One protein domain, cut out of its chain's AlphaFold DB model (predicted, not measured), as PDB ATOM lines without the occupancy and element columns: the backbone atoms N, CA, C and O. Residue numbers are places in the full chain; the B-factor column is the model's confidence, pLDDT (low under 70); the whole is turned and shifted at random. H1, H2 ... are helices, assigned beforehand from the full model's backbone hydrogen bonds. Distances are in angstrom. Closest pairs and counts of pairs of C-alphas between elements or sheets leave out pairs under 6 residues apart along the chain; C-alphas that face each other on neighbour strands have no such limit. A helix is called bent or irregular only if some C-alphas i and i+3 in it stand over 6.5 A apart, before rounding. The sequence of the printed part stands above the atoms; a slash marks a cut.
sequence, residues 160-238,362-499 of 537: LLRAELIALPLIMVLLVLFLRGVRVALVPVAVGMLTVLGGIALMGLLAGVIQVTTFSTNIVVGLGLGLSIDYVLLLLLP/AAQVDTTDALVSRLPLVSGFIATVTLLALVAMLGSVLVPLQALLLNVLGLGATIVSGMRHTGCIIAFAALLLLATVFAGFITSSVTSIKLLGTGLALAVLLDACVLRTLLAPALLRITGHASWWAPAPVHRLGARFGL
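What this domain is: This is residues 160 to 238 and 362 to 499 of the 537 residues of an uncharacterized protein of Frankia sp. Cc1.17 (UniProt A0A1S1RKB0). The long helix H7 joins two groups of helices: an up-and-down bundle of H1, H2 and H3 with H6 packed on H1, and a smaller group where H5 packs on H7 and the arm H4b. Residues 362 to 382 of H4 stick out. The 217 printed residues have eight named helices, H1 to H8 in order, and no named strand: all helix. It is only just compact, close to loose: radius of gyration of the C-alphas 20.0 A, spans 52 by 50 by 41 A.

How they stand to each other: H1, residues 160 to 179, touches H2, residues 182 to 206, through residues 172 to 179 and 182 to 189 alone, closest at C-alphas 175 and 185, 5.2 A, a hairpin. H2 and H3, residues 214 to 236, form another, closest at C-alphas 192 and 225, 4.7 A. H4, residues 362 to 394, was assigned as one helix by its hydrogen bonds but is bent, C-alphas 373 and 376 being 6.9 A apart; arm H4a, residues 362 to 373, touches no helix. Arm H4b, residues 376 to 394, touches H5, residues 398 to 408, with residues 383 to 391 alone, closest at C-alphas 390 and 400, 5.8 A, a hairpin. H6, residues 423 to 442, touches H1, closest at C-alphas 440 and 163, 4.7 A. H7, residues 447 to 484, irregular with C-alphas 478 and 481 9.3 A apart, forms a hairpin with H6, closest at C-alphas 450 and 442, 5.3 A. H7 touches H5, closest at C-alphas 483 and 398, 5.1 A. H8, residues 488 to 496, only just touches H4b, at its residues 391 to 392 alone, with 3 pairs of C-alphas within 8 A, closest 494 and 392, 6.5 A. O i to N i+4 pairs are within hydrogen-bond range throughout H4a, H4b, H5 and H8, but 14 of 16 in H1 and H6, 18 of 21 in H2, 18 of 19 in H3, 25 of 34 in H7.

Where its parts are: Find C-alpha 160 at (73.968, 69.830, 147.528), where H1 begins its 27.4 A; H2 spans 35.9 A, H3 33.2 A, H7 44.6 A. H8 ends at C-alpha 496, (81.181, 38.940, 180.664).

The domain as a whole: Residues 239 to 361 are cut out, leaving C-alphas 238 and 362 55.6 A apart. The link H5 to H6 is long; pLDDT is under 70 at, among others, residues 409 to 441.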
ATOM      1  N   LEU A 160      74.094  70.380 146.180       67.62
ATOM      2  CA  LEU A 160      73.968  69.830 147.528       67.62
ATOM      3  C   LEU A 160      73.245  70.773 148.483       67.62
ATOM      4  O   LEU A 160      72.325  70.342 149.177       67.62
ATOM      5  N   LEU A 161      73.593  72.063 148.469       70.00
ATOM      6  CA  LEU A 161      72.898  73.060 149.281       70.00
ATOM      7  C   LEU A 161      71.410  73.134 148.907       70.00
ATOM      8  O   LEU A 161      70.547  73.208 149.779       70.00
ATOM      9  N   ARG A 162      71.087  73.070 147.607       71.12
ATOM     10  CA  ARG A 162      69.693  73.012 147.141       71.12
ATOM     11  C   ARG A 162      68.987  71.739 147.594       71.12
ATOM     12  O   ARG A 162      67.848  71.825 148.047       71.12
ATOM     13  N   ALA A 163      69.638  70.580 147.487       66.44
ATOM     14  CA  ALA A 163      69.068  69.312 147.935       66.44
ATOM     15  C   ALA A 163      68.759  69.339 149.442       66.44
ATOM     16  O   ALA A 163      67.676  68.920 149.850       66.44
ATOM     17  N   GLU A 164      69.646  69.908 150.261       72.75
ATOM     18  CA  GLU A 164      69.444  70.044 151.707       72.75
ATOM     19  C   GLU A 164      68.329  71.043 152.058       72.75
ATOM     20  O   GLU A 164      67.452  70.735 152.870       72.75
ATOM     21  N   LEU A 165      68.299  72.206 151.395       77.31
ATOM     22  CA  LEU A 165      67.252  73.220 151.579       77.31
ATOM     23  C   LEU A 165      65.852  72.695 151.248       77.31
ATOM     24  O   LEU A 165      64.872  73.146 151.839       77.31
ATOM     25  N   ILE A 166      65.748  71.742 150.319       76.25
ATOM     26  CA  ILE A 166      64.490  71.070 149.977       76.25
ATOM     27  C   ILE A 166      64.194  69.930 150.962       76.25
ATOM     28  O   ILE A 166      63.049  69.771 151.387       76.25
ATOM     29  N   ALA A 167      65.204  69.150 151.355       74.62
ATOM     30  CA  ALA A 167      65.032  67.990 152.227       74.62
ATOM     31  C   ALA A 167      64.619  68.374 153.658       74.62
ATOM     32  O   ALA A 167      63.717  67.756 154.215       74.62
ATOM     33  N   LEU A 168      65.216  69.411 154.254       79.38
ATOM     34  CA  LEU A 168      64.928  69.827 155.635       79.38
ATOM     35  C   LEU A 168      63.449  70.161 155.919       79.38
ATOM     36  O   LEU A 168      62.889  69.587 156.860       79.38
ATOM     37  N   PRO A 169      62.768  71.047 155.160       84.62
ATOM     38  CA  PRO A 169      61.357  71.347 155.410       84.62
ATOM     39  C   PRO A 169      60.472  70.121 155.175       84.62
ATOM     40  O   PRO A 169      59.472  69.923 155.863       84.62
ATOM     41  N   LEU A 170      60.863  69.267 154.236       80.81
ATOM     42  CA  LEU A 170      60.129  68.069 153.870       80.81
ATOM     43  C   LEU A 170      60.206  66.992 154.964       80.81
ATOM     44  O   LEU A 170      59.178  66.456 155.377       80.81
ATOM     45  N   ILE A 171      61.405  66.766 155.509       80.75
ATOM     46  CA  ILE A 171      61.653  65.936 156.693       80.75
ATOM     47  C   ILE A 171      60.881  66.485 157.895       80.75
ATOM     48  O   ILE A 171      60.240  65.716 158.606       80.75
ATOM     49  N   MET A 172      60.882  67.804 158.109       85.00
ATOM     50  CA  MET A 172      60.125  68.429 159.199       85.00
ATOM     51  C   MET A 172      58.623  68.139 159.075       85.00
ATOM     52  O   MET A 172      58.003  67.692 160.038       85.00
ATOM     53  N   VAL A 173      58.034  68.341 157.891       85.69
ATOM     54  CA  VAL A 173      56.618  68.026 157.641       85.69
ATOM     55  C   VAL A 173      56.342  66.548 157.904       85.69
ATOM     56  O   VAL A 173      55.387  66.220 158.609       85.69
ATOM     57  N   LEU A 174      57.193  65.652 157.407       81.00
ATOM     58  CA  LEU A 174      57.026  64.220 157.611       81.00
ATOM     59  C   LEU A 174      57.123  63.822 159.090       81.00
ATOM     60  O   LEU A 174      56.284  63.060 159.567       81.00
ATOM     61  N   LEU A 175      58.090  64.363 159.835       84.00
ATOM     62  CA  LEU A 175      58.233  64.118 161.272       84.00
ATOM     63  C   LEU A 175      57.016  64.625 162.050       84.00
ATOM     64  O   LEU A 175      56.538  63.938 162.951       84.00
ATOM     65  N   VAL A 176      56.471  65.788 161.686       86.12
ATOM     66  CA  VAL A 176      55.240  66.320 162.288       86.12
ATOM     67  C   VAL A 176      54.047  65.409 162.003       86.12
ATOM     68  O   VAL A 176      53.262  65.140 162.913       86.12
ATOM     69  N   LEU A 177      53.918  64.902 160.773       84.19
ATOM     70  CA  LEU A 177      52.852  63.969 160.392       84.19
ATOM     71  C   LEU A 177      52.978  62.628 161.125       84.19
ATOM     72  O   LEU A 177      51.975  62.094 161.602       84.19
ATOM     73  N   PHE A 178      54.200  62.109 161.252       78.50
ATOM     74  CA  PHE A 178      54.483  60.819 161.875       78.50
ATOM     75  C   PHE A 178      54.317  60.862 163.399       78.50
ATOM     76  O   PHE A 178      53.609  60.039 163.976       78.50
ATOM     77  N   LEU A 179      54.917  61.856 164.058       81.56
ATOM     78  CA  LEU A 179      54.885  62.013 165.517       81.56
ATOM     79  C   LEU A 179      53.612  62.723 166.003       81.56
ATOM     80  O   LEU A 179      53.394  62.845 167.208       81.56
ATOM     81  N   ARG A 180      52.773  63.206 165.073       84.31
ATOM     82  CA  ARG A 180      51.519  63.940 165.321       84.31
ATOM     83  C   ARG A 180      51.683  65.118 166.291       84.31
ATOM     84  O   ARG A 180      50.744  65.488 166.995       84.31
ATOM     85  N   GLY A 181      52.875  65.713 166.346       87.62
ATOM     86  CA  GLY A 181      53.205  66.753 167.312       87.62
ATOM     87  C   GLY A 181      54.488  67.502 166.972       87.62
ATOM     88  O   GLY A 181      55.572  66.925 166.962       87.62
ATOM     89  N   VAL A 182      54.376  68.820 166.784       89.56
ATOM     90  CA  VAL A 182      55.499  69.696 166.392       89.56
ATOM     91  C   VAL A 182      56.632  69.691 167.421       89.56
ATOM     92  O   VAL A 182      57.800  69.625 167.057       89.56
ATOM     93  N   ARG A 183      56.300  69.696 168.718       89.44
ATOM     94  CA  ARG A 183      57.305  69.690 169.798       89.44
ATOM     95  C   ARG A 183      58.148  68.414 169.810       89.44
ATOM     96  O   ARG A 183      59.341  68.484 170.069       89.44
ATOM     97  N   VAL A 184      57.527  67.271 169.522       85.88
ATOM     98  CA  VAL A 184      58.214  65.972 169.483       85.88
ATOM     99  C   VAL A 184      59.041  65.861 168.203       85.88
ATOM    100  O   VAL A 184      60.172  65.397 168.254       85.88
ATOM    101  N   ALA A 185      58.529  66.376 167.081       87.44
ATOM    102  CA  ALA A 185      59.243  66.437 165.803       87.44
ATOM    103  C   ALA A 185      60.471  67.363 165.812       87.44
ATOM    104  O   ALA A 185      61.431  67.104 165.088       87.44
ATOM    105  N   LEU A 186      60.486  68.397 166.659       89.31
ATOM    106  CA  LEU A 186      61.646  69.281 166.804       89.31
ATOM    107  C   LEU A 186      62.867  68.548 167.386       89.31
ATOM    108  O   LEU A 186      63.998  68.921 167.087       89.31
ATOM    109  N   VAL A 187      62.656  67.511 168.204       89.44
ATOM    110  CA  VAL A 187      63.743  66.795 168.890       89.44
ATOM    111  C   VAL A 187      64.665  66.063 167.896       89.44
ATOM    112  O   VAL A 187      65.860  66.362 167.921       89.44
ATOM    113  N   PRO A 188      64.177  65.192 166.983       86.25
ATOM    114  CA  PRO A 188      65.020  64.582 165.951       86.25
ATOM    115  C   PRO A 188      65.766  65.606 165.094       86.25
ATOM    116  O   PRO A 188      66.952  65.435 164.839       86.25
ATOM    117  N   VAL A 189      65.104  66.696 164.693       86.88
ATOM    118  CA  VAL A 189      65.736  67.733 163.862       86.88
ATOM    119  C   VAL A 189      66.850  68.453 164.623       86.88
ATOM    120  O   VAL A 189      67.929  68.659 164.079       86.88
ATOM    121  N   ALA A 190      66.628  68.803 165.892       88.31
ATOM    122  CA  ALA A 190      67.635  69.466 166.716       88.31
ATOM    123  C   ALA A 190      68.862  68.573 166.969       88.31
ATOM    124  O   ALA A 190      69.996  69.043 166.874       88.31
ATOM    125  N   VAL A 191      68.649  67.283 167.253       89.75
ATOM    126  CA  VAL A 191      69.739  66.309 167.432       89.75
ATOM    127  C   VAL A 191      70.464  66.051 166.108       89.75
ATOM    128  O   VAL A 191      71.694  65.989 166.089       89.75
ATOM    129  N   GLY A 192      69.731  65.990 164.993       86.69
ATOM    130  CA  GLY A 192      70.301  65.901 163.652       86.69
ATOM    131  C   GLY A 192      71.211  67.089 163.343       86.69
ATOM    132  O   GLY A 192      72.382  66.897 163.023       86.69
ATOM    133  N   MET A 193      70.723  68.318 163.526       84.69
ATOM    134  CA  MET A 193      71.517  69.535 163.312       84.69
ATOM    135  C   MET A 193      72.757  69.583 164.207       84.69
ATOM    136  O   MET A 193      73.837  69.946 163.748       84.69
ATOM    137  N   LEU A 194      72.641  69.160 165.469       86.31
ATOM    138  CA  LEU A 194      73.799  69.020 166.352       86.31
ATOM    139  C   LEU A 194      74.811  68.002 165.810       86.31
ATOM    140  O   LEU A 194      76.013  68.248 165.861       86.31
ATOM    141  N   THR A 195      74.336  66.877 165.278       88.88
ATOM    142  CA  THR A 195      75.193  65.832 164.701       88.88
ATOM    143  C   THR A 195      75.974  66.373 163.505       88.88
ATOM    144  O   THR A 195      77.185  66.173 163.429       88.88
ATOM    145  N   VAL A 196      75.319  67.133 162.622       85.00
ATOM    146  CA  VAL A 196      75.969  67.786 161.476       85.00
ATOM    147  C   VAL A 196      77.004  68.804 161.934       85.00
ATOM    148  O   VAL A 196      78.156  68.736 161.515       85.00
ATOM    149  N   LEU A 197      76.626  69.721 162.828       84.69
ATOM    150  CA  LEU A 197      77.516  70.782 163.307       84.69
ATOM    151  C   LEU A 197      78.736  70.200 164.035       84.69
ATOM    152  O   LEU A 197      79.859  70.645 163.810       84.69
ATOM    153  N   GLY A 198      78.532  69.163 164.853       85.62
ATOM    154  CA  GLY A 198      79.608  68.413 165.500       85.62
ATOM    155  C   GLY A 198      80.505  67.673 164.507       85.62
ATOM    156  O   GLY A 198      81.724  67.704 164.653       85.62
ATOM    157  N   GLY A 199      79.926  67.058 163.475       86.44
ATOM    158  CA  GLY A 199      80.671  66.379 162.417       86.44
ATOM    159  C   GLY A 199      81.530  67.337 161.590       86.44
ATOM    160  O   GLY A 199      82.708  67.060 161.376       86.44
ATOM    161  N   ILE A 200      80.985  68.493 161.198       81.56
ATOM    162  CA  ILE A 200      81.725  69.543 160.480       81.56
ATOM    163  C   ILE A 200      82.850  70.101 161.356       81.56
ATOM    164  O   ILE A 200      83.974  70.264 160.887       81.56
ATOM    165  N   ALA A 201      82.584  70.354 162.639       81.19
ATOM    166  CA  ALA A 201      83.602  70.809 163.582       81.19
ATOM    167  C   ALA A 201      84.746  69.798 163.736       81.19
ATOM    168  O   ALA A 201      85.918  70.173 163.697       81.19
ATOM    169  N   LEU A 202      84.406  68.513 163.873       83.12
ATOM    170  CA  LEU A 202      85.384  67.433 163.957       83.12
ATOM    171  C   LEU A 202      86.184  67.302 162.657       83.12
ATOM    172  O   LEU A 202      87.401  67.155 162.715       83.12
ATOM    173  N   MET A 203      85.528  67.397 161.498       81.25
ATOM    174  CA  MET A 203      86.207  67.402 160.202       81.25
ATOM    175  C   MET A 203      87.163  68.575 160.066       81.25
ATOM    176  O   MET A 203      88.290  68.375 159.637       81.25
ATOM    177  N   GLY A 204      86.755  69.773 160.473       74.94
ATOM    178  CA  GLY A 204      87.629  70.939 160.460       74.94
ATOM    179  C   GLY A 204      88.844  70.798 161.374       74.94
ATOM    180  O   GLY A 204      89.932  71.235 161.011       74.94
ATOM    181  N   LEU A 205      88.688  70.136 162.526       77.31
ATOM    182  CA  LEU A 205      89.816  69.785 163.388       77.31
ATOM    183  C   LEU A 205      90.750  68.775 162.702       77.31
ATOM    184  O   LEU A 205      91.970  68.911 162.774       77.31
ATOM    185  N   LEU A 206      90.181  67.783 162.013       78.31
ATOM    186  CA  LEU A 206      90.933  66.772 161.268       78.31
ATOM    187  C   LEU A 206      91.634  67.346 160.031       78.31
ATOM    188  O   LEU A 206      92.721  66.882 159.699       78.31
ATOM    189  N   ALA A 207      91.057  68.366 159.392       73.44
ATOM    190  CA  ALA A 207      91.599  69.028 158.206       73.44
ATOM    191  C   ALA A 207      92.960  69.701 158.457       73.44
ATOM    192  O   ALA A 207      93.720  69.922 157.521       73.44
ATOM    193  N   GLY A 208      93.301  69.988 159.720       71.25
ATOM    194  CA  GLY A 208      94.631  70.474 160.092       71.25
ATOM    195  C   GLY A 208      95.728  69.401 160.066       71.25
ATOM    196  O   GLY A 208      96.904  69.743 160.139       71.25
ATOM    197  N   VAL A 209      95.364  68.115 159.991       73.88
ATOM    198  CA  VAL A 209      96.300  66.978 160.076       73.88
ATOM    199  C   VAL A 209      96.176  66.037 158.874       73.88
ATOM    200  O   VAL A 209      97.153  65.412 158.472       73.88
ATOM    201  N   ILE A 210      94.981  65.926 158.293       74.75
ATOM    202  CA  ILE A 210      94.652  65.038 157.177       74.75
ATOM    203  C   ILE A 210      94.018  65.876 156.066       74.75
ATOM    204  O   ILE A 210      93.231  66.777 156.342       74.75
ATOM    205  N   GLN A 211      94.308  65.559 154.803       64.56
ATOM    206  CA  GLN A 211      93.597  66.154 153.671       64.56
ATOM    207  C   GLN A 211      92.133  65.691 153.670       64.56
ATOM    208  O   GLN A 211      91.839  64.511 153.465       64.56
ATOM    209  N   VAL A 212      91.209  66.620 153.928       68.94
ATOM    210  CA  VAL A 212      89.762  66.365 153.914       68.94
ATOM    211  C   VAL A 212      89.166  66.962 152.644       68.94
ATOM    212  O   VAL A 212      89.301  68.157 152.384       68.94
ATOM    213  N   THR A 213      88.494  66.116 151.863       72.12
ATOM    214  CA  THR A 213      87.815  66.526 150.627       72.12
ATOM    215  C   THR A 213      86.466  67.181 150.913       72.12
ATOM    216  O   THR A 213      85.786  66.815 151.875       72.12
ATOM    217  N   THR A 214      86.012  68.065 150.024       68.88
ATOM    218  CA  THR A 214      84.660  68.653 150.076       68.88
ATOM    219  C   THR A 214      83.557  67.590 150.046       68.88
ATOM    220  O   THR A 214      82.510  67.756 150.670       68.88
ATOM    221  N   PHE A 215      83.811  66.445 149.403       68.25
ATOM    222  CA  PHE A 215      82.887  65.310 149.379       68.25
ATOM    223  C   PHE A 215      82.569  64.769 150.781       68.25
ATOM    224  O   PHE A 215      81.439  64.359 151.054       68.25
ATOM    225  N   SER A 216      83.533  64.824 151.698       76.50
ATOM    226  CA  SER A 216      83.376  64.345 153.072       76.50
ATOM    227  C   SER A 216      82.325  65.147 153.849       76.50
ATOM    228  O   SER A 216      81.496  64.560 154.547       76.50
ATOM    229  N   THR A 217      82.299  66.472 153.678       74.31
ATOM    230  CA  THR A 217      81.296  67.356 154.299       74.31
ATOM    231  C   THR A 217      79.880  66.956 153.886       74.31
ATOM    232  O   THR A 217      78.970  66.898 154.712       74.31
ATOM    233  N   ASN A 218      79.712  66.573 152.622       70.69
ATOM    234  CA  ASN A 218      78.418  66.189 152.059       70.69
ATOM    235  C   ASN A 218      77.908  64.872 152.649       70.69
ATOM    236  O   ASN A 218      76.715  64.728 152.916       70.69
ATOM    237  N   ILE A 219      78.815  63.927 152.914       77.56
ATOM    238  CA  ILE A 219      78.490  62.680 153.614       77.56
ATOM    239  C   ILE A 219      78.034  62.973 155.048       77.56
ATOM    240  O   ILE A 219      77.040  62.400 155.496       77.56
ATOM    241  N   VAL A 220      78.722  63.868 155.766       81.81
ATOM    242  CA  VAL A 220      78.358  64.238 157.147       81.81
ATOM    243  C   VAL A 220      76.967  64.852 157.212       81.81
ATOM    244  O   VAL A 220      76.185  64.481 158.083       81.81
ATOM    245  N   VAL A 221      76.639  65.752 156.289       76.25
ATOM    246  CA  VAL A 221      75.312  66.368 156.220       76.25
ATOM    247  C   VAL A 221      74.251  65.323 155.861       76.25
ATOM    248  O   VAL A 221      73.290  65.133 156.607       76.25
ATOM    249  N   GLY A 222      74.442  64.598 154.753       74.44
ATOM    250  CA  GLY A 222      73.444  63.672 154.217       74.44
ATOM    251  C   GLY A 222      73.201  62.443 155.096       74.44
ATOM    252  O   GLY A 222      72.070  62.191 155.515       74.44
ATOM    253  N   LEU A 223      74.252  61.674 155.403       77.31
ATOM    254  CA  LEU A 223      74.128  60.477 156.244       77.31
ATOM    255  C   LEU A 223      73.976  60.830 157.724       77.31
ATOM    256  O   LEU A 223      73.241  60.145 158.433       77.31
ATOM    257  N   GLY A 224      74.645  61.884 158.203       82.12
ATOM    258  CA  GLY A 224      74.593  62.272 159.614       82.12
ATOM    259  C   GLY A 224      73.202  62.720 160.053       82.12
ATOM    260  O   GLY A 224      72.750  62.287 161.112       82.12
ATOM    261  N   LEU A 225      72.485  63.509 159.239       82.69
ATOM    262  CA  LEU A 225      71.083  63.848 159.522       82.69
ATOM    263  C   LEU A 225      70.188  62.612 159.493       82.69
ATOM    264  O   LEU A 225      69.450  62.390 160.451       82.69
ATOM    265  N   GLY A 226      70.266  61.805 158.430       77.44
ATOM    266  CA  GLY A 226      69.412  60.625 158.259       77.44
ATOM    267  C   GLY A 226      69.554  59.625 159.408       77.44
ATOM    268  O   GLY A 226      68.575  59.316 160.084       77.44
ATOM    269  N   LEU A 227      70.787  59.199 159.704       83.38
ATOM    270  CA  LEU A 227      71.067  58.230 160.769       83.38
ATOM    271  C   LEU A 227      70.703  58.762 162.160       83.38
ATOM    272  O   LEU A 227      70.227  58.010 163.010       83.38
ATOM    273  N   SER A 228      70.921  60.057 162.404       86.19
ATOM    274  CA  SER A 228      70.574  60.693 163.676       86.19
ATOM    275  C   SER A 228      69.060  60.742 163.882       86.19
ATOM    276  O   SER A 228      68.569  60.384 164.954       86.19
ATOM    277  N   ILE A 229      68.304  61.099 162.840       83.06
ATOM    278  CA  ILE A 229      66.840  61.082 162.875       83.06
ATOM    279  C   ILE A 229      66.332  59.661 163.118       83.06
ATOM    280  O   ILE A 229      65.497  59.477 164.001       83.06
ATOM    281  N   ASP A 230      66.862  58.662 162.411       78.88
ATOM    282  CA  ASP A 230      66.475  57.260 162.588       78.88
ATOM    283  C   ASP A 230      66.721  56.779 164.020       78.88
ATOM    284  O   ASP A 230      65.845  56.169 164.639       78.88
ATOM    285  N   TYR A 231      67.883  57.106 164.588       84.69
ATOM    286  CA  TYR A 231      68.214  56.754 165.965       84.69
ATOM    287  C   TYR A 231      67.274  57.423 166.976       84.69
ATOM    288  O   TYR A 231      66.766  56.767 167.888       84.69
ATOM    289  N   VAL A 232      66.991  58.719 166.810       84.50
ATOM    290  CA  VAL A 232      66.078  59.445 167.703       84.50
ATOM    291  C   VAL A 232      64.640  58.953 167.544       84.50
ATOM    292  O   VAL A 232      63.923  58.859 168.537       84.50
ATOM    293  N   LEU A 233      64.211  58.589 166.333       80.88
ATOM    294  CA  LEU A 233      62.915  57.954 166.114       80.88
ATOM    295  C   LEU A 233      62.842  56.619 166.854       80.88
ATOM    296  O   LEU A 233      61.896  56.418 167.608       80.88
ATOM    297  N   LEU A 234      63.845  55.747 166.730       78.31
ATOM    298  CA  LEU A 234      63.893  54.490 167.487       78.31
ATOM    299  C   LEU A 234      63.813  54.714 169.004       78.31
ATOM    300  O   LEU A 234      63.174  53.924 169.694       78.31
ATOM    301  N   LEU A 235      64.410  55.795 169.511       80.44
ATOM    302  CA  LEU A 235      64.348  56.165 170.926       80.44
ATOM    303  C   LEU A 235      62.966  56.699 171.348       80.44
ATOM    304  O   LEU A 235      62.531  56.479 172.477       80.44
ATOM    305  N   LEU A 236      62.289  57.435 170.464       79.25
ATOM    306  CA  LEU A 236      60.990  58.057 170.733       79.25
ATOM    307  C   LEU A 236      59.807  57.116 170.490       79.25
ATOM    308  O   LEU A 236      58.737  57.343 171.060       79.25
ATOM    309  N   LEU A 237      59.958  56.094 169.641       76.62
ATOM    310  CA  LEU A 237      58.901  55.122 169.387       76.62
ATOM    311  C   LEU A 237      58.682  54.255 170.639       76.62
ATOM    312  O   LEU A 237      59.591  53.537 171.060       76.62
ATOM    313  N   PRO A 238      57.468  54.254 171.220       62.47
ATOM    314  CA  PRO A 238      57.167  53.405 172.360       62.47
ATOM    315  C   PRO A 238      57.308  51.931 171.979       62.47
ATOM    316  O   PRO A 238      56.696  51.477 171.009       62.47
ATOM    317  N   ALA A 362      94.723  57.118 131.416       79.69
ATOM    318  CA  ALA A 362      95.518  56.157 132.176       79.69
ATOM    319  C   ALA A 362      95.254  56.297 133.681       79.69
ATOM    320  O   ALA A 362      95.028  55.290 134.341       79.69
ATOM    321  N   ALA A 363      95.164  57.536 134.180       77.69
ATOM    322  CA  ALA A 363      94.783  57.826 135.560       77.69
ATOM    323  C   ALA A 363      93.401  57.258 135.907       77.69
ATOM    324  O   ALA A 363      93.259  56.560 136.903       77.69
ATOM    325  N   GLN A 364      92.397  57.445 135.042       78.31
ATOM    326  CA  GLN A 364      91.061  56.885 135.265       78.31
ATOM    327  C   GLN A 364      91.068  55.349 135.343       78.31
ATOM    328  O   GLN A 364      90.363  54.761 136.170       78.31
ATOM    329  N   VAL A 365      91.853  54.687 134.486       81.44
ATOM    330  CA  VAL A 365      92.007  53.225 134.505       81.44
ATOM    331  C   VAL A 365      92.724  52.778 135.779       81.44
ATOM    332  O   VAL A 365      92.230  51.871 136.444       81.44
ATOM    333  N   ASP A 366      93.812  53.445 136.167       83.06
ATOM    334  CA  ASP A 366      94.574  53.124 137.378       83.06
ATOM    335  C   ASP A 366      93.746  53.324 138.650       83.06
ATOM    336  O   ASP A 366      93.770  52.472 139.538       83.06
ATOM    337  N   THR A 367      92.950  54.394 138.725       81.06
ATOM    338  CA  THR A 367      92.010  54.622 139.831       81.06
ATOM    339  C   THR A 367      90.954  53.522 139.894       81.06
ATOM    340  O   THR A 367      90.667  52.998 140.972       81.06
ATOM    341  N   THR A 368      90.395  53.125 138.747       83.81
ATOM    342  CA  THR A 368      89.387  52.056 138.689       83.81
ATOM    343  C   THR A 368      89.982  50.713 139.118       83.81
ATOM    344  O   THR A 368      89.394  50.014 139.943       83.81
ATOM    345  N   ASP A 369      91.170  50.368 138.621       84.19
ATOM    346  CA  ASP A 369      91.856  49.115 138.949       84.19
ATOM    347  C   ASP A 369      92.296  49.091 140.429       84.19
ATOM    348  O   ASP A 369      92.159  48.070 141.116       84.19
ATOM    349  N   ALA A 370      92.732  50.229 140.980       82.19
ATOM    350  CA  ALA A 370      93.032  50.375 142.405       82.19
ATOM    351  C   ALA A 370      91.785  50.213 143.292       82.19
ATOM    352  O   ALA A 370      91.857  49.593 144.356       82.19
ATOM    353  N   LEU A 371      90.630  50.728 142.863       81.19
ATOM    354  CA  LEU A 371      89.376  50.583 143.601       81.19
ATOM    355  C   LEU A 371      88.883  49.130 143.581       81.19
ATOM    356  O   LEU A 371      88.591  48.563 144.635       81.19
ATOM    357  N   VAL A 372      88.843  48.506 142.400       85.44
ATOM    358  CA  VAL A 372      88.365  47.126 142.214       85.44
ATOM    359  C   VAL A 372      89.263  46.120 142.932       85.44
ATOM    360  O   VAL A 372      88.754  45.192 143.558       85.44
ATOM    361  N   SER A 373      90.584  46.316 142.915       84.69
ATOM    362  CA  SER A 373      91.521  45.432 143.624       84.69
ATOM    363  C   SER A 373      91.375  45.495 145.149       84.69
ATOM    364  O   SER A 373      91.573  44.483 145.822       84.69
ATOM    365  N   ARG A 374      90.981  46.648 145.714       81.69
ATOM    366  CA  ARG A 374      90.757  46.814 147.164       81.69
ATOM    367  C   ARG A 374      89.344  46.449 147.610       81.69
ATOM    368  O   ARG A 374      89.159  46.084 148.772       81.69
ATOM    369  N   LEU A 375      88.365  46.496 146.709       83.44
ATOM    370  CA  LEU A 375      86.964  46.158 146.968       83.44
ATOM    371  C   LEU A 375      86.767  44.830 147.731       83.44
ATOM    372  O   LEU A 375      86.044  44.849 148.732       83.44
ATOM    373  N   PRO A 376      87.395  43.690 147.369       84.19
ATOM    374  CA  PRO A 376      87.216  42.439 148.112       84.19
ATOM    375  C   PRO A 376      87.759  42.511 149.546       84.19
ATOM    376  O   PRO A 376      87.153  41.965 150.465       84.19
ATOM    377  N   LEU A 377      88.864  43.227 149.766       81.12
ATOM    378  CA  LEU A 377      89.452  43.382 151.098       81.12
ATOM    379  C   LEU A 377      88.573  44.281 151.976       81.12
ATOM    380  O   LEU A 377      88.259  43.919 153.108       81.12
ATOM    381  N   VAL A 378      88.123  45.418 151.440       73.19
ATOM    382  CA  VAL A 378      87.245  46.358 152.152       73.19
ATOM    383  C   VAL A 378      85.890  45.720 152.459       73.19
ATOM    384  O   VAL A 378      85.428  45.791 153.595       73.19
ATOM    385  N   SER A 379      85.269  45.050 151.484       75.56
ATOM    386  CA  SER A 379      83.997  44.346 151.697       75.56
ATOM    387  C   SER A 379      84.132  43.214 152.715       75.56
ATOM    388  O   SER A 379      83.288  43.104 153.600       75.56
ATOM    389  N   GLY A 380      85.219  42.436 152.670       78.62
ATOM    390  CA  GLY A 380      85.517  41.415 153.674       78.62
ATOM    391  C   GLY A 380      85.711  41.999 155.074       78.62
ATOM    392  O   GLY A 380      85.167  41.471 156.045       78.62
ATOM    393  N   PHE A 381      86.427  43.120 155.190       80.25
ATOM    394  CA  PHE A 381      86.617  43.823 156.459       80.25
ATOM    395  C   PHE A 381      85.290  44.341 157.029       80.25
ATOM    396  O   PHE A 381      84.962  44.024 158.171       80.25
ATOM    397  N   ILE A 382      84.499  45.070 156.230       76.75
ATOM    398  CA  ILE A 382      83.185  45.591 156.642       76.75
ATOM    399  C   ILE A 382      82.270  44.437 157.053       76.75
ATOM    400  O   ILE A 382      81.733  44.453 158.156       76.75
ATOM    401  N   ALA A 383      82.149  43.402 156.218       79.81
ATOM    402  CA  ALA A 383      81.344  42.223 156.515       79.81
ATOM    403  C   ALA A 383      81.756  41.567 157.839       79.81
ATOM    404  O   ALA A 383      80.897  41.222 158.645       79.81
ATOM    405  N   THR A 384      83.062  41.446 158.092       80.81
ATOM    406  CA  THR A 384      83.591  40.861 159.330       80.81
ATOM    407  C   THR A 384      83.261  41.725 160.543       80.81
ATOM    408  O   THR A 384      82.754  41.211 161.537       80.81
ATOM    409  N   VAL A 385      83.508  43.035 160.478       78.62
ATOM    410  CA  VAL A 385      83.234  43.958 161.589       78.62
ATOM    411  C   VAL A 385      81.737  44.020 161.887       78.62
ATOM    412  O   VAL A 385      81.340  43.887 163.044       78.62
ATOM    413  N   THR A 386      80.897  44.154 160.858       78.38
ATOM    414  CA  THR A 386      79.437  44.157 161.005       78.38
ATOM    415  C   THR A 386      78.939  42.832 161.570       78.38
ATOM    416  O   THR A 386      78.129  42.837 162.493       78.38
ATOM    417  N   LEU A 387      79.450  41.695 161.085       81.94
ATOM    418  CA  LEU A 387      79.101  40.380 161.617       81.94
ATOM    419  C   LEU A 387      79.472  40.275 163.100       81.94
ATOM    420  O   LEU A 387      78.626  39.901 163.902       81.94
ATOM    421  N   LEU A 388      80.698  40.639 163.487       79.94
ATOM    422  CA  LEU A 388      81.145  40.589 164.882       79.94
ATOM    423  C   LEU A 388      80.308  41.497 165.791       79.94
ATOM    424  O   LEU A 388      79.911  41.067 166.874       79.94
ATOM    425  N   ALA A 389      80.000  42.717 165.344       77.50
ATOM    426  CA  ALA A 389      79.154  43.650 166.082       77.50
ATOM    427  C   ALA A 389      77.735  43.094 166.277       77.50
ATOM    428  O   ALA A 389      77.218  43.087 167.393       77.50
ATOM    429  N   LEU A 390      77.127  42.559 165.214       80.38
ATOM    430  CA  LEU A 390      75.799  41.955 165.277       80.38
ATOM    431  C   LEU A 390      75.782  40.683 166.135       80.38
ATOM    432  O   LEU A 390      74.843  40.486 166.896       80.38
ATOM    433  N   VAL A 391      76.817  39.841 166.074       80.00
ATOM    434  CA  VAL A 391      76.948  38.652 166.936       80.00
ATOM    435  C   VAL A 391      77.057  39.049 168.403       80.00
ATOM    436  O   VAL A 391      76.412  38.435 169.252       80.00
ATOM    437  N   ALA A 392      77.844  40.082 168.708       76.19
ATOM    438  CA  ALA A 392      77.974  40.598 170.066       76.19
ATOM    439  C   ALA A 392      76.649  41.174 170.586       76.19
ATOM    440  O   ALA A 392      76.319  40.974 171.752       76.19
ATOM    441  N   MET A 393      75.883  41.849 169.724       71.31
ATOM    442  CA  MET A 393      74.631  42.506 170.097       71.31
ATOM    443  C   MET A 393      73.439  41.538 170.193       71.31
ATOM    444  O   MET A 393      72.615  41.671 171.090       71.31
ATOM    445  N   LEU A 394      73.329  40.566 169.280       74.00
ATOM    446  CA  LEU A 394      72.200  39.626 169.217       74.00
ATOM    447  C   LEU A 394      72.461  38.326 169.986       74.00
ATOM    448  O   LEU A 394      71.530  37.557 170.216       74.00
ATOM    449  N   GLY A 395      73.716  38.028 170.328       72.06
ATOM    450  CA  GLY A 395      74.096  36.773 170.974       72.06
ATOM    451  C   GLY A 395      73.926  35.531 170.089       72.06
ATOM    452  O   GLY A 395      74.092  34.425 170.587       72.06
ATOM    453  N   SER A 396      73.626  35.689 168.795       79.50
ATOM    454  CA  SER A 396      73.481  34.610 167.808       79.50
ATOM    455  C   SER A 396      74.431  34.824 166.632       79.50
ATOM    456  O   SER A 396      74.666  35.959 166.224       79.50
ATOM    457  N   VAL A 397      74.956  33.732 166.063       82.19
ATOM    458  CA  VAL A 397      75.815  33.761 164.861       82.19
ATOM    459  C   VAL A 397      75.023  33.579 163.574       82.19
ATOM    460  O   VAL A 397      75.385  34.142 162.539       82.19
ATOM    461  N   LEU A 398      73.917  32.838 163.626       80.94
ATOM    462  CA  LEU A 398      73.168  32.507 162.424       80.94
ATOM    463  C   LEU A 398      72.295  33.679 161.949       80.94
ATOM    464  O   LEU A 398      72.243  33.916 160.746       80.94
ATOM    465  N   VAL A 399      71.696  34.468 162.858       81.56
ATOM    466  CA  VAL A 399      70.905  35.659 162.467       81.56
ATOM    467  C   VAL A 399      71.758  36.701 161.729       81.56
ATOM    468  O   VAL A 399      71.355  37.133 160.648       81.56
ATOM    469  N   PRO A 400      72.947  37.095 162.226       78.75
ATOM    470  CA  PRO A 400      73.794  38.056 161.524       78.75
ATOM    471  C   PRO A 400      74.327  37.544 160.185       78.75
ATOM    472  O   PRO A 400      74.394  38.304 159.224       78.75
ATOM    473  N   LEU A 401      74.671  36.255 160.099       83.38
ATOM    474  CA  LEU A 401      75.125  35.640 158.850       83.38
ATOM    475  C   LEU A 401      74.017  35.656 157.790       83.38
ATOM    476  O   LEU A 401      74.264  35.969 156.628       83.38
ATOM    477  N   GLN A 402      72.789  35.348 158.208       81.12
ATOM    478  CA  GLN A 402      71.603  35.442 157.368       81.12
ATOM    479  C   GLN A 402      71.396  36.875 156.870       81.12
ATOM    480  O   GLN A 402      71.270  37.075 155.668       81.12
ATOM    481  N   ALA A 403      71.442  37.872 157.758       75.88
ATOM    482  CA  ALA A 403      71.330  39.281 157.380       75.88
ATOM    483  C   ALA A 403      72.426  39.711 156.389       75.88
ATOM    484  O   ALA A 403      72.137  40.371 155.395       75.88
ATOM    485  N   LEU A 404      73.672  39.279 156.602       78.69
ATOM    486  CA  LEU A 404      74.780  39.562 155.692       78.69
ATOM    487  C   LEU A 404      74.559  38.939 154.304       78.69
ATOM    488  O   LEU A 404      74.795  39.595 153.294       78.69
ATOM    489  N   LEU A 405      74.068  37.698 154.246       80.50
ATOM    490  CA  LEU A 405      73.735  37.027 152.988       80.50
ATOM    491  C   LEU A 405      72.621  37.777 152.243       80.50
ATOM    492  O   LEU A 405      72.714  37.978 151.035       80.50
ATOM    493  N   LEU A 406      71.601  38.237 152.970       75.69
ATOM    494  CA  LEU A 406      70.504  39.029 152.418       75.69
ATOM    495  C   LEU A 406      70.974  40.388 151.878       75.69
ATOM    496  O   LEU A 406      70.542  40.787 150.798       75.69
ATOM    497  N   ASN A 407      71.910  41.045 152.566       72.38
ATOM    498  CA  ASN A 407      72.510  42.299 152.106       72.38
ATOM    499  C   ASN A 407      73.287  42.124 150.791       72.38
ATOM    500  O   ASN A 407      73.319  43.038 149.971       72.38
ATOM    501  N   VAL A 408      73.888  40.951 150.560       73.94
ATOM    502  CA  VAL A 408      74.585  40.628 149.301       73.94
ATOM    503  C   VAL A 408      73.604  40.233 148.190       73.94
ATOM    504  O   VAL A 408      73.825  40.557 147.026       73.94
ATOM    505  N   LEU A 409      72.502  39.558 148.529       69.94
ATOM    506  CA  LEU A 409      71.521  39.039 147.564       69.94
ATOM    507  C   LEU A 409      70.513  40.077 147.043       69.94
ATOM    508  O   LEU A 409      69.647  39.727 146.242       69.94
ATOM    509  N   GLY A 410      70.614  41.338 147.462       60.12
ATOM    510  CA  GLY A 410      69.600  42.361 147.217       60.12
ATOM    511  C   GLY A 410      69.199  42.625 145.752       60.12
ATOM    512  O   GLY A 410      68.157  43.211 145.491       60.12
ATOM    513  N   LEU A 411      69.943  42.172 144.750       50.66
ATOM    514  CA  LEU A 411      69.665  42.529 143.352       50.66
ATOM    515  C   LEU A 411      68.568  41.687 142.649       50.66
ATOM    516  O   LEU A 411      68.392  41.831 141.442       50.66
ATOM    517  N   GLY A 412      67.798  40.842 143.352       42.06
ATOM    518  CA  GLY A 412      66.888  39.871 142.717       42.06
ATOM    519  C   GLY A 412      65.416  39.865 143.167       42.06
ATOM    520  O   GLY A 412      65.086  39.263 144.178       42.06
ATOM    521  N   ALA A 413      64.545  40.419 142.312       38.59
ATOM    522  CA  ALA A 413      63.155  40.018 142.004       38.59
ATOM    523  C   ALA A 413      62.005  40.051 143.060       38.59
ATOM    524  O   ALA A 413      61.905  39.231 143.964       38.59
ATOM    525  N   THR A 414      61.034  40.926 142.737       41.41
ATOM    526  CA  THR A 414      59.545  40.852 142.792       41.41
ATOM    527  C   THR A 414      58.738  40.538 144.065       41.41
ATOM    528  O   THR A 414      58.973  39.612 144.829       41.41
ATOM    529  N   ILE A 415      57.665  41.335 144.168       47.59
ATOM    530  CA  ILE A 415      56.663  41.514 145.224       47.59
ATOM    531  C   ILE A 415      55.788  40.273 145.450       47.59
ATOM    532  O   ILE A 415      55.130  39.806 144.523       47.59
ATOM    533  N   VAL A 416      55.638  39.865 146.717       41.31
ATOM    534  CA  VAL A 416      54.441  39.174 147.227       41.31
ATOM    535  C   VAL A 416      54.056  39.754 148.593       41.31
ATOM    536  O   VAL A 416      54.894  40.068 149.430       41.31
ATOM    537  N   SER A 417      52.750  39.939 148.771       55.44
ATOM    538  CA  SER A 417      52.076  40.601 149.892       55.44
ATOM    539  C   SER A 417      52.243  39.871 151.240       55.44
ATOM    540  O   SER A 417      52.149  38.646 151.290       55.44
ATOM    541  N   GLY A 418      52.426  40.616 152.346       43.56
ATOM    542  CA  GLY A 418      52.685  40.042 153.681       43.56
ATOM    543  C   GLY A 418      52.441  40.962 154.896       43.56
ATOM    544  O   GLY A 418      53.374  41.464 155.503       43.56
ATOM    545  N   MET A 419      51.162  41.151 155.235       40.84
ATOM    546  CA  MET A 419      50.498  41.531 156.509       40.84
ATOM    547  C   MET A 419      51.293  41.958 157.780       40.84
ATOM    548  O   MET A 419      51.897  41.130 158.453       40.84
ATOM    549  N   ARG A 420      51.041  43.184 158.276       48.38
ATOM    550  CA  ARG A 420      50.276  43.558 159.510       48.38
ATOM    551  C   ARG A 420      50.475  45.061 159.780       48.38
ATOM    552  O   ARG A 420      51.543  45.602 159.514       48.38
ATOM    553  N   HIS A 421      49.442  45.728 160.304       50.06
ATOM    554  CA  HIS A 421      49.275  47.196 160.354       50.06
ATOM    555  C   HIS A 421      50.414  48.020 161.001       50.06
ATOM    556  O   HIS A 421      50.440  49.233 160.833       50.06
ATOM    557  N   THR A 422      51.378  47.402 161.681       52.03
ATOM    558  CA  THR A 422      52.494  48.102 162.340       52.03
ATOM    559  C   THR A 422      53.759  48.193 161.475       52.03
ATOM    560  O   THR A 422      54.513  49.152 161.605       52.03
ATOM    561  N   GLY A 423      53.982  47.244 160.556       52.19
ATOM    562  CA  GLY A 423      55.156  47.251 159.667       52.19
ATOM    563  C   GLY A 423      55.037  48.256 158.516       52.19
ATOM    564  O   GLY A 423      56.027  48.869 158.122       52.19
ATOM    565  N   CYS A 424      53.811  48.488 158.028       57.25
ATOM    566  CA  CYS A 424      53.556  49.415 156.926       57.25
ATOM    567  C   CYS A 424      53.874  50.865 157.278       57.25
ATOM    568  O   CYS A 424      54.327  51.580 156.402       57.25
ATOM    569  N   ILE A 425      53.664  51.317 158.520       59.38
ATOM    570  CA  ILE A 425      53.895  52.729 158.866       59.38
ATOM    571  C   ILE A 425      55.394  53.053 158.800       59.38
ATOM    572  O   ILE A 425      55.763  54.089 158.262       59.38
ATOM    573  N   ILE A 426      56.257  52.142 159.264       59.09
ATOM    574  CA  ILE A 426      57.718  52.303 159.189       59.09
ATOM    575  C   ILE A 426      58.193  52.182 157.735       59.09
ATOM    576  O   ILE A 426      58.985  53.005 157.291       59.09
ATOM    577  N   ALA A 427      57.672  51.215 156.968       62.19
ATOM    578  CA  ALA A 427      58.030  51.049 155.557       62.19
ATOM    579  C   ALA A 427      57.555  52.223 154.679       62.19
ATOM    580  O   ALA A 427      58.303  52.686 153.828       62.19
ATOM    581  N   PHE A 428      56.348  52.752 154.913       63.78
ATOM    582  CA  PHE A 428      55.853  53.955 154.239       63.78
ATOM    583  C   PHE A 428      56.621  55.199 154.675       63.78
ATOM    584  O   PHE A 428      56.956  56.000 153.816       63.78
ATOM    585  N   ALA A 429      56.924  55.368 155.968       62.97
ATOM    586  CA  ALA A 429      57.718  56.499 156.447       62.97
ATOM    587  C   ALA A 429      59.123  56.483 155.840       62.97
ATOM    588  O   ALA A 429      59.569  57.517 155.355       62.97
ATOM    589  N   ALA A 430      59.763  55.311 155.779       62.50
ATOM    590  CA  ALA A 430      61.040  55.118 155.104       62.50
ATOM    591  C   ALA A 430      60.934  55.421 153.604       62.50
ATOM    592  O   ALA A 430      61.733  56.190 153.095       62.50
ATOM    593  N   LEU A 431      59.919  54.901 152.904       66.56
ATOM    594  CA  LEU A 431      59.707  55.142 151.471       66.56
ATOM    595  C   LEU A 431      59.408  56.614 151.154       66.56
ATOM    596  O   LEU A 431      59.827  57.120 150.117       66.56
ATOM    597  N   LEU A 432      58.718  57.317 152.053       66.00
ATOM    598  CA  LEU A 432      58.419  58.738 151.913       66.00
ATOM    599  C   LEU A 432      59.668  59.585 152.194       66.00
ATOM    600  O   LEU A 432      59.967  60.455 151.384       66.00
ATOM    601  N   LEU A 433      60.447  59.288 153.247       64.56
ATOM    602  CA  LEU A 433      61.775  59.884 153.506       64.56
ATOM    603  C   LEU A 433      62.720  59.675 152.319       64.56
ATOM    604  O   LEU A 433      63.398  60.592 151.871       64.56
ATOM    605  N   LEU A 434      62.707  58.468 151.764       64.69
ATOM    606  CA  LEU A 434      63.510  58.077 150.623       64.69
ATOM    607  C   LEU A 434      63.135  58.857 149.366       64.69
ATOM    608  O   LEU A 434      63.972  59.528 148.771       64.69
ATOM    609  N   ALA A 435      61.860  58.821 148.980       64.62
ATOM    610  CA  ALA A 435      61.375  59.542 147.812       64.62
ATOM    611  C   ALA A 435      61.679  61.043 147.911       64.62
ATOM    612  O   ALA A 435      61.990  61.677 146.909       64.62
ATOM    613  N   THR A 436      61.636  61.604 149.120       65.88
ATOM    614  CA  THR A 436      61.858  63.031 149.351       65.88
ATOM    615  C   THR A 436      63.330  63.438 149.364       65.88
ATOM    616  O   THR A 436      63.674  64.427 148.720       65.88
ATOM    617  N   VAL A 437      64.217  62.662 149.993       65.38
ATOM    618  CA  VAL A 437      65.672  62.909 149.956       65.38
ATOM    619  C   VAL A 437      66.221  62.709 148.540       65.38
ATOM    620  O   VAL A 437      67.024  63.507 148.061       65.38
ATOM    621  N   PHE A 438      65.751  61.687 147.824       66.31
ATOM    622  CA  PHE A 438      66.281  61.358 146.502       66.31
ATOM    623  C   PHE A 438      65.675  62.166 145.354       66.31
ATOM    624  O   PHE A 438      66.345  62.344 144.336       66.31
ATOM    625  N   ALA A 439      64.485  62.755 145.522       66.88
ATOM    626  CA  ALA A 439      63.934  63.700 144.550       66.88
ATOM    627  C   ALA A 439      64.855  64.913 144.312       66.88
ATOM    628  O   ALA A 439      64.951  65.378 143.178       66.88
ATOM    629  N   GLY A 440      65.573  65.382 145.342       65.38
ATOM    630  CA  GLY A 440      66.548  66.472 145.210       65.38
ATOM    631  C   GLY A 440      67.805  66.081 144.425       65.38
ATOM    632  O   GLY A 440      68.351  66.891 143.684       65.38
ATOM    633  N   PHE A 441      68.244  64.823 144.527       65.75
ATOM    634  CA  PHE A 441      69.413  64.333 143.791       65.75
ATOM    635  C   PHE A 441      69.102  64.007 142.325       65.75
ATOM    636  O   PHE A 441      69.959  64.182 141.460       65.75
ATOM    637  N   ILE A 442      67.875  63.573 142.018       70.12
ATOM    638  CA  ILE A 442      67.441  63.266 140.644       70.12
ATOM    639  C   ILE A 442      67.412  64.531 139.768       70.12
ATOM    640  O   ILE A 442      67.692  64.455 138.570       70.12
ATOM    641  N   THR A 443      67.115  65.695 140.352       67.38
ATOM    642  CA  THR A 443      67.045  66.982 139.639       67.38
ATOM    643  C   THR A 443      68.397  67.677 139.455       67.38
ATOM    644  O   THR A 443      68.442  68.695 138.765       67.38
ATOM    645  N   SER A 444      69.491  67.134 140.006       67.81
ATOM    646  CA  SER A 444      70.849  67.681 139.846       67.81
ATOM    647  C   SER A 444      71.253  67.788 138.367       67.81
ATOM    648  O   SER A 444      70.694  67.129 137.491       67.81
ATOM    649  N   SER A 445      72.227  68.633 138.042       65.75
ATOM    650  CA  SER A 445      72.784  68.703 136.682       65.75
ATOM    651  C   SER A 445      73.943  67.722 136.454       65.75
ATOM    652  O   SER A 445      74.271  67.433 135.306       65.75
ATOM    653  N   VAL A 446      74.499  67.149 137.527       65.50
ATOM    654  CA  VAL A 446      75.701  66.302 137.515       65.50
ATOM    655  C   VAL A 446      75.318  64.817 137.563       65.50
ATOM    656  O   VAL A 446      74.672  64.361 138.510       65.50
ATOM    657  N   THR A 447      75.728  64.020 136.567       72.06
ATOM    658  CA  THR A 447      75.323  62.601 136.470       72.06
ATOM    659  C   THR A 447      75.872  61.750 137.612       72.06
ATOM    660  O   THR A 447      75.168  60.874 138.110       72.06
ATOM    661  N   SER A 448      77.080  62.032 138.103       64.31
ATOM    662  CA  SER A 448      77.672  61.309 139.239       64.31
ATOM    663  C   SER A 448      76.822  61.409 140.510       64.31
ATOM    664  O   SER A 448      76.592  60.407 141.187       64.31
ATOM    665  N   ILE A 449      76.288  62.601 140.802       67.25
ATOM    666  CA  ILE A 449      75.399  62.835 141.947       67.25
ATOM    667  C   ILE A 449      74.059  62.120 141.732       67.25
ATOM    668  O   ILE A 449      73.546  61.484 142.656       67.25
ATOM    669  N   LYS A 450      73.523  62.136 140.502       71.62
ATOM    670  CA  LYS A 450      72.318  61.365 140.152       71.62
ATOM    671  C   LYS A 450      72.508  59.872 140.359       71.62
ATOM    672  O   LYS A 450      71.615  59.230 140.899       71.62
ATOM    673  N   LEU A 451      73.635  59.309 139.930       76.06
ATOM    674  CA  LEU A 451      73.925  57.879 140.063       76.06
ATOM    675  C   LEU A 451      74.062  57.474 141.532       76.06
ATOM    676  O   LEU A 451      73.471  56.476 141.940       76.06
ATOM    677  N   LEU A 452      74.766  58.272 142.342       73.69
ATOM    678  CA  LEU A 452      74.870  58.032 143.783       73.69
ATOM    679  C   LEU A 452      73.495  58.110 144.460       73.69
ATOM    680  O   LEU A 452      73.123  57.211 145.213       73.69
ATOM    681  N   GLY A 453      72.727  59.158 144.149       72.44
ATOM    682  CA  GLY A 453      71.384  59.358 144.675       72.44
ATOM    683  C   GLY A 453      70.446  58.214 144.292       72.44
ATOM    684  O   GLY A 453      69.880  57.551 145.149       72.44
ATOM    685  N   THR A 454      70.313  57.920 143.002       74.69
ATOM    686  CA  THR A 454      69.434  56.845 142.513       74.69
ATOM    687  C   THR A 454      69.854  55.461 143.010       74.69
ATOM    688  O   THR A 454      68.988  54.670 143.381       74.69
ATOM    689  N   GLY A 455      71.159  55.175 143.081       77.38
ATOM    690  CA  GLY A 455      71.685  53.914 143.600       77.38
ATOM    691  C   GLY A 455      71.377  53.716 145.084       77.38
ATOM    692  O   GLY A 455      70.858  52.667 145.470       77.38
ATOM    693  N   LEU A 456      71.625  54.735 145.913       77.75
ATOM    694  CA  LEU A 456      71.310  54.686 147.341       77.75
ATOM    695  C   LEU A 456      69.793  54.639 147.582       77.75
ATOM    696  O   LEU A 456      69.339  53.885 148.442       77.75
ATOM    697  N   ALA A 457      69.006  55.363 146.777       74.56
ATOM    698  CA  ALA A 457      67.547  55.289 146.801       74.56
ATOM    699  C   ALA A 457      67.069  53.854 146.589       74.56
ATOM    700  O   ALA A 457      66.327  53.303 147.397       74.56
ATOM    701  N   LEU A 458      67.525  53.222 145.508       76.19
ATOM    702  CA  LEU A 458      67.113  51.870 145.164       76.19
ATOM    703  C   LEU A 458      67.529  50.860 146.242       76.19
ATOM    704  O   LEU A 458      66.730  49.995 146.596       76.19
ATOM    705  N   ALA A 459      68.739  50.994 146.790       75.44
ATOM    706  CA  ALA A 459      69.248  50.112 147.837       75.44
ATOM    707  C   ALA A 459      68.384  50.156 149.107       75.44
ATOM    708  O   ALA A 459      67.996  49.111 149.629       75.44
ATOM    709  N   VAL A 460      68.028  51.353 149.580       74.44
ATOM    710  CA  VAL A 460      67.196  51.500 150.783       74.44
ATOM    711  C   VAL A 460      65.744  51.093 150.513       74.44
ATOM    712  O   VAL A 460      65.119  50.474 151.371       74.44
ATOM    713  N   LEU A 461      65.202  51.381 149.321       73.50
ATOM    714  CA  LEU A 461      63.862  50.924 148.930       73.50
ATOM    715  C   LEU A 461      63.769  49.399 149.007       73.50
ATOM    716  O   LEU A 461      62.822  48.840 149.561       73.50
ATOM    717  N   LEU A 462      64.767  48.734 148.439       73.00
ATOM    718  CA  LEU A 462      64.868  47.292 148.419       73.00
ATOM    719  C   LEU A 462      65.036  46.714 149.834       73.00
ATOM    720  O   LEU A 462      64.350  45.749 150.172       73.00
ATOM    721  N   ASP A 463      65.886  47.297 150.681       75.25
ATOM    722  CA  ASP A 463      66.017  46.860 152.076       75.25
ATOM    723  C   ASP A 463      64.678  46.969 152.828       75.25
ATOM    724  O   ASP A 463      64.181  45.993 153.401       75.25
ATOM    725  N   ALA A 464      64.026  48.130 152.728       72.00
ATOM    726  CA  ALA A 464      62.773  48.404 153.418       72.00
ATOM    727  C   ALA A 464      61.610  47.520 152.932       72.00
ATOM    728  O   ALA A 464      60.783  47.101 153.747       72.00
ATOM    729  N   CYS A 465      61.527  47.235 151.628       72.06
ATOM    730  CA  CYS A 465      60.390  46.537 151.019       72.06
ATOM    731  C   CYS A 465      60.607  45.051 150.738       72.06
ATOM    732  O   CYS A 465      59.619  44.328 150.629       72.06
ATOM    733  N   VAL A 466      61.842  44.591 150.552       72.94
ATOM    734  CA  VAL A 466      62.137  43.189 150.223       72.94
ATOM    735  C   VAL A 466      62.808  42.525 151.408       72.94
ATOM    736  O   VAL A 466      62.294  41.530 151.922       72.94
ATOM    737  N   LEU A 467      63.915  43.088 151.894       73.81
ATOM    738  CA  LEU A 467      64.686  42.446 152.957       73.81
ATOM    739  C   LEU A 467      63.894  42.412 154.267       73.81
ATOM    740  O   LEU A 467      63.761  41.350 154.875       73.81
ATOM    741  N   ARG A 468      63.295  43.537 154.673       71.25
ATOM    742  CA  ARG A 468      62.660  43.664 155.993       71.25
ATOM    743  C   ARG A 468      61.256  43.063 156.091       71.25
ATOM    744  O   ARG A 468      60.930  42.460 157.111       71.25
ATOM    745  N   THR A 469      60.411  43.233 155.076       70.62
ATOM    746  CA  THR A 469      58.990  42.818 155.128       70.62
ATOM    747  C   THR A 469      58.751  41.406 154.599       70.62
ATOM    748  O   THR A 469      57.825  40.743 155.064       70.62
ATOM    749  N   LEU A 470      59.575  40.932 153.659       71.94
ATOM    750  CA  LEU A 470      59.408  39.628 153.020       71.94
ATOM    751  C   LEU A 470      60.480  38.644 153.496       71.94
ATOM    752  O   LEU A 470      60.168  37.599 154.069       71.94
ATOM    753  N   LEU A 471      61.746  38.982 153.256       73.81
ATOM    754  CA  LEU A 471      62.840  38.017 153.278       73.81
ATOM    755  C   LEU A 471      63.265  37.656 154.705       73.81
ATOM    756  O   LEU A 471      63.391  36.476 155.023       73.81
ATOM    757  N   ALA A 472      63.382  38.642 155.594       74.75
ATOM    758  CA  ALA A 472      63.701  38.433 157.003       74.75
ATOM    759  C   ALA A 472      62.682  37.527 157.734       74.75
ATOM    760  O   ALA A 472      63.101  36.508 158.293       74.75
ATOM    761  N   PRO A 473      61.358  37.802 157.730       71.69
ATOM    762  CA  PRO A 473      60.393  36.930 158.401       71.69
ATOM    763  C   PRO A 473      60.263  35.553 157.734       71.69
ATOM    764  O   PRO A 473      60.074  34.559 158.440       71.69
ATOM    765  N   ALA A 474      60.394  35.459 156.405       78.38
ATOM    766  CA  ALA A 474      60.404  34.173 155.711       78.38
ATOM    767  C   ALA A 474      61.598  33.313 156.146       78.38
ATOM    768  O   ALA A 474      61.426  32.142 156.487       78.38
ATOM    769  N   LEU A 475      62.791  33.902 156.203       75.25
ATOM    770  CA  LEU A 475      64.015  33.198 156.552       75.25
ATOM    771  C   LEU A 475      64.015  32.754 158.019       75.25
ATOM    772  O   LEU A 475      64.290  31.589 158.288       75.25
ATOM    773  N   LEU A 476      63.590  33.620 158.948       78.94
ATOM    774  CA  LEU A 476      63.410  33.264 160.363       78.94
ATOM    775  C   LEU A 476      62.416  32.113 160.555       78.94
ATOM    776  O   LEU A 476      62.604  31.264 161.426       78.94
ATOM    777  N   ARG A 477      61.363  32.053 159.733       78.62
ATOM    778  CA  ARG A 477      60.393  30.953 159.768       78.62
ATOM    779  C   ARG A 477      60.976  29.645 159.227       78.62
ATOM    780  O   ARG A 477      60.603  28.587 159.725       78.62
ATOM    781  N   ILE A 478      61.870  29.713 158.238       81.19
ATOM    782  CA  ILE A 478      62.537  28.544 157.643       81.19
ATOM    783  C   ILE A 478      63.582  27.963 158.601       81.19
ATOM    784  O   ILE A 478      63.614  26.752 158.806       81.19
ATOM    785  N   THR A 479      64.427  28.801 159.203       78.19
ATOM    786  CA  THR A 479      65.503  28.338 160.094       78.19
ATOM    787  C   THR A 479      65.060  28.133 161.540       78.19
ATOM    788  O   THR A 479      65.702  27.378 162.273       78.19
ATOM    789  N   GLY A 480      63.941  28.726 161.963       78.56
ATOM    790  CA  GLY A 480      63.294  28.435 163.241       78.56
ATOM    791  C   GLY A 480      64.234  28.592 164.442       78.56
ATOM    792  O   GLY A 480      64.899  29.612 164.601       78.56
ATOM    793  N   HIS A 481      64.310  27.570 165.301       72.00
ATOM    794  CA  HIS A 481      65.191  27.584 166.478       72.00
ATOM    795  C   HIS A 481      66.688  27.648 166.129       72.00
ATOM    796  O   HIS A 481      67.470  28.158 166.927       72.00
ATOM    797  N   ALA A 482      67.094  27.183 164.941       77.62
ATOM    798  CA  ALA A 482      68.497  27.215 164.530       77.62
ATOM    799  C   ALA A 482      69.018  28.649 164.351       77.62
ATOM    800  O   ALA A 482      70.199  28.895 164.584       77.62
ATOM    801  N   SER A 483      68.143  29.613 164.029       75.25
ATOM    802  CA  SER A 483      68.510  31.036 163.973       75.25
ATOM    803  C   SER A 483      69.074  31.554 165.289       75.25
ATOM    804  O   SER A 483      69.879  32.471 165.272       75.25
ATOM    805  N   TRP A 484      68.716  30.959 166.423       75.38
ATOM    806  CA  TRP A 484      69.155  31.401 167.748       75.38
ATOM    807  C   TRP A 484      70.371  30.626 168.265       75.38
ATOM    808  O   TRP A 484      70.766  30.786 169.416       75.38
ATOM    809  N   TRP A 485      70.979  29.774 167.432       77.88
ATOM    810  CA  TRP A 485      72.158  29.011 167.818       77.88
ATOM    811  C   TRP A 485      73.387  29.917 167.983       77.88
ATOM    812  O   TRP A 485      73.723  30.726 167.109       77.88
ATOM    813  N   ALA A 486      74.088  29.733 169.102       75.75
ATOM    814  CA  ALA A 486      75.267  30.500 169.473       75.75
ATOM    815  C   ALA A 486      76.401  29.576 169.956       75.75
ATOM    816  O   ALA A 486      76.164  28.698 170.793       75.75
ATOM    817  N   PRO A 487      77.651  29.771 169.500       76.31
ATOM    818  CA  PRO A 487      78.800  29.047 170.028       76.31
ATOM    819  C   PRO A 487      79.073  29.412 171.497       76.31
ATOM    820  O   PRO A 487      79.024  30.580 171.886       76.31
ATOM    821  N   ALA A 488      79.484  28.430 172.306       72.31
ATOM    822  CA  ALA A 488      79.835  28.613 173.720       72.31
ATOM    823  C   ALA A 488      80.784  29.797 174.050       72.31
ATOM    824  O   ALA A 488      80.563  30.440 175.080       72.31
ATOM    825  N   PRO A 489      81.826  30.129 173.256       73.06
ATOM    826  CA  PRO A 489      82.663  31.301 173.539       73.06
ATOM    827  C   PRO A 489      81.915  32.634 173.393       73.06
ATOM    828  O   PRO A 489      82.181  33.549 174.169       73.06
ATOM    829  N   VAL A 490      80.948  32.735 172.472       70.69
ATOM    830  CA  VAL A 490      80.128  33.945 172.271       70.69
ATOM    831  C   VAL A 490      79.242  34.189 173.490       70.69
ATOM    832  O   VAL A 490      79.195  35.300 174.009       70.69
ATOM    833  N   HIS A 491      78.633  33.128 174.024       69.12
ATOM    834  CA  HIS A 491      77.806  33.205 175.230       69.12
ATOM    835  C   HIS A 491      78.602  33.648 176.468       69.12
ATOM    836  O   HIS A 491      78.123  34.450 177.270       69.12
ATOM    837  N   ARG A 492      79.843  33.159 176.616       67.25
ATOM    838  CA  ARG A 492      80.743  33.571 177.710       67.25
ATOM    839  C   ARG A 492      81.169  35.028 177.584       67.25
ATOM    840  O   ARG A 492      81.295  35.708 178.597       67.25
ATOM    841  N   LEU A 493      81.406  35.493 176.360       69.62
ATOM    842  CA  LEU A 493      81.804  36.871 176.102       69.62
ATOM    843  C   LEU A 493      80.635  37.838 176.353       69.62
ATOM    844  O   LEU A 493      80.812  38.823 177.063       69.62
ATOM    845  N   GLY A 494      79.428  37.511 175.875       65.00
ATOM    846  CA  GLY A 494      78.213  38.301 176.115       65.00
ATOM    847  C   GLY A 494      77.841  38.406 177.598       65.00
ATOM    848  O   GLY A 494      77.530  39.495 178.078       65.00
ATOM    849  N   ALA A 495      77.977  37.309 178.353       66.81
ATOM    850  CA  ALA A 495      77.771  37.308 179.802       66.81
ATOM    851  C   ALA A 495      78.836  38.128 180.560       66.81
ATOM    852  O   ALA A 495      78.535  38.730 181.586       66.81
ATOM    853  N   ARG A 496      80.076  38.183 180.052       68.62
ATOM    854  CA  ARG A 496      81.181  38.940 180.664       68.62
ATOM    855  C   ARG A 496      81.077  40.449 180.432       68.62
ATOM    856  O   ARG A 496      81.484  41.210 181.302       68.62
ATOM    857  N   PHE A 497      80.544  40.871 179.285       66.06
ATOM    858  CA  PHE A 497      80.334  42.284 178.944       66.06
ATOM    859  C   PHE A 497      78.951  42.822 179.352       66.06
ATOM    860  O   PHE A 497      78.657  43.982 179.084       66.06
ATOM    861  N   GLY A 498      78.108  42.013 180.006       59.16
ATOM    862  CA  GLY A 498      76.789  42.451 180.479       59.16
ATOM    863  C   GLY A 498      75.771  42.720 179.362       59.16
ATOM    864  O   GLY A 498      74.759  43.359 179.608       59.16
ATOM    865  N   LEU A 499      76.000  42.210 178.147       56.44
ATOM    866  CA  LEU A 499      75.150  42.433 176.963       56.44
ATOM    867  C   LEU A 499      73.866  41.577 176.956       56.44
ATOM    868  O   LEU A 499      73.192  41.461 175.939       56.44
TER     869      LEU A 499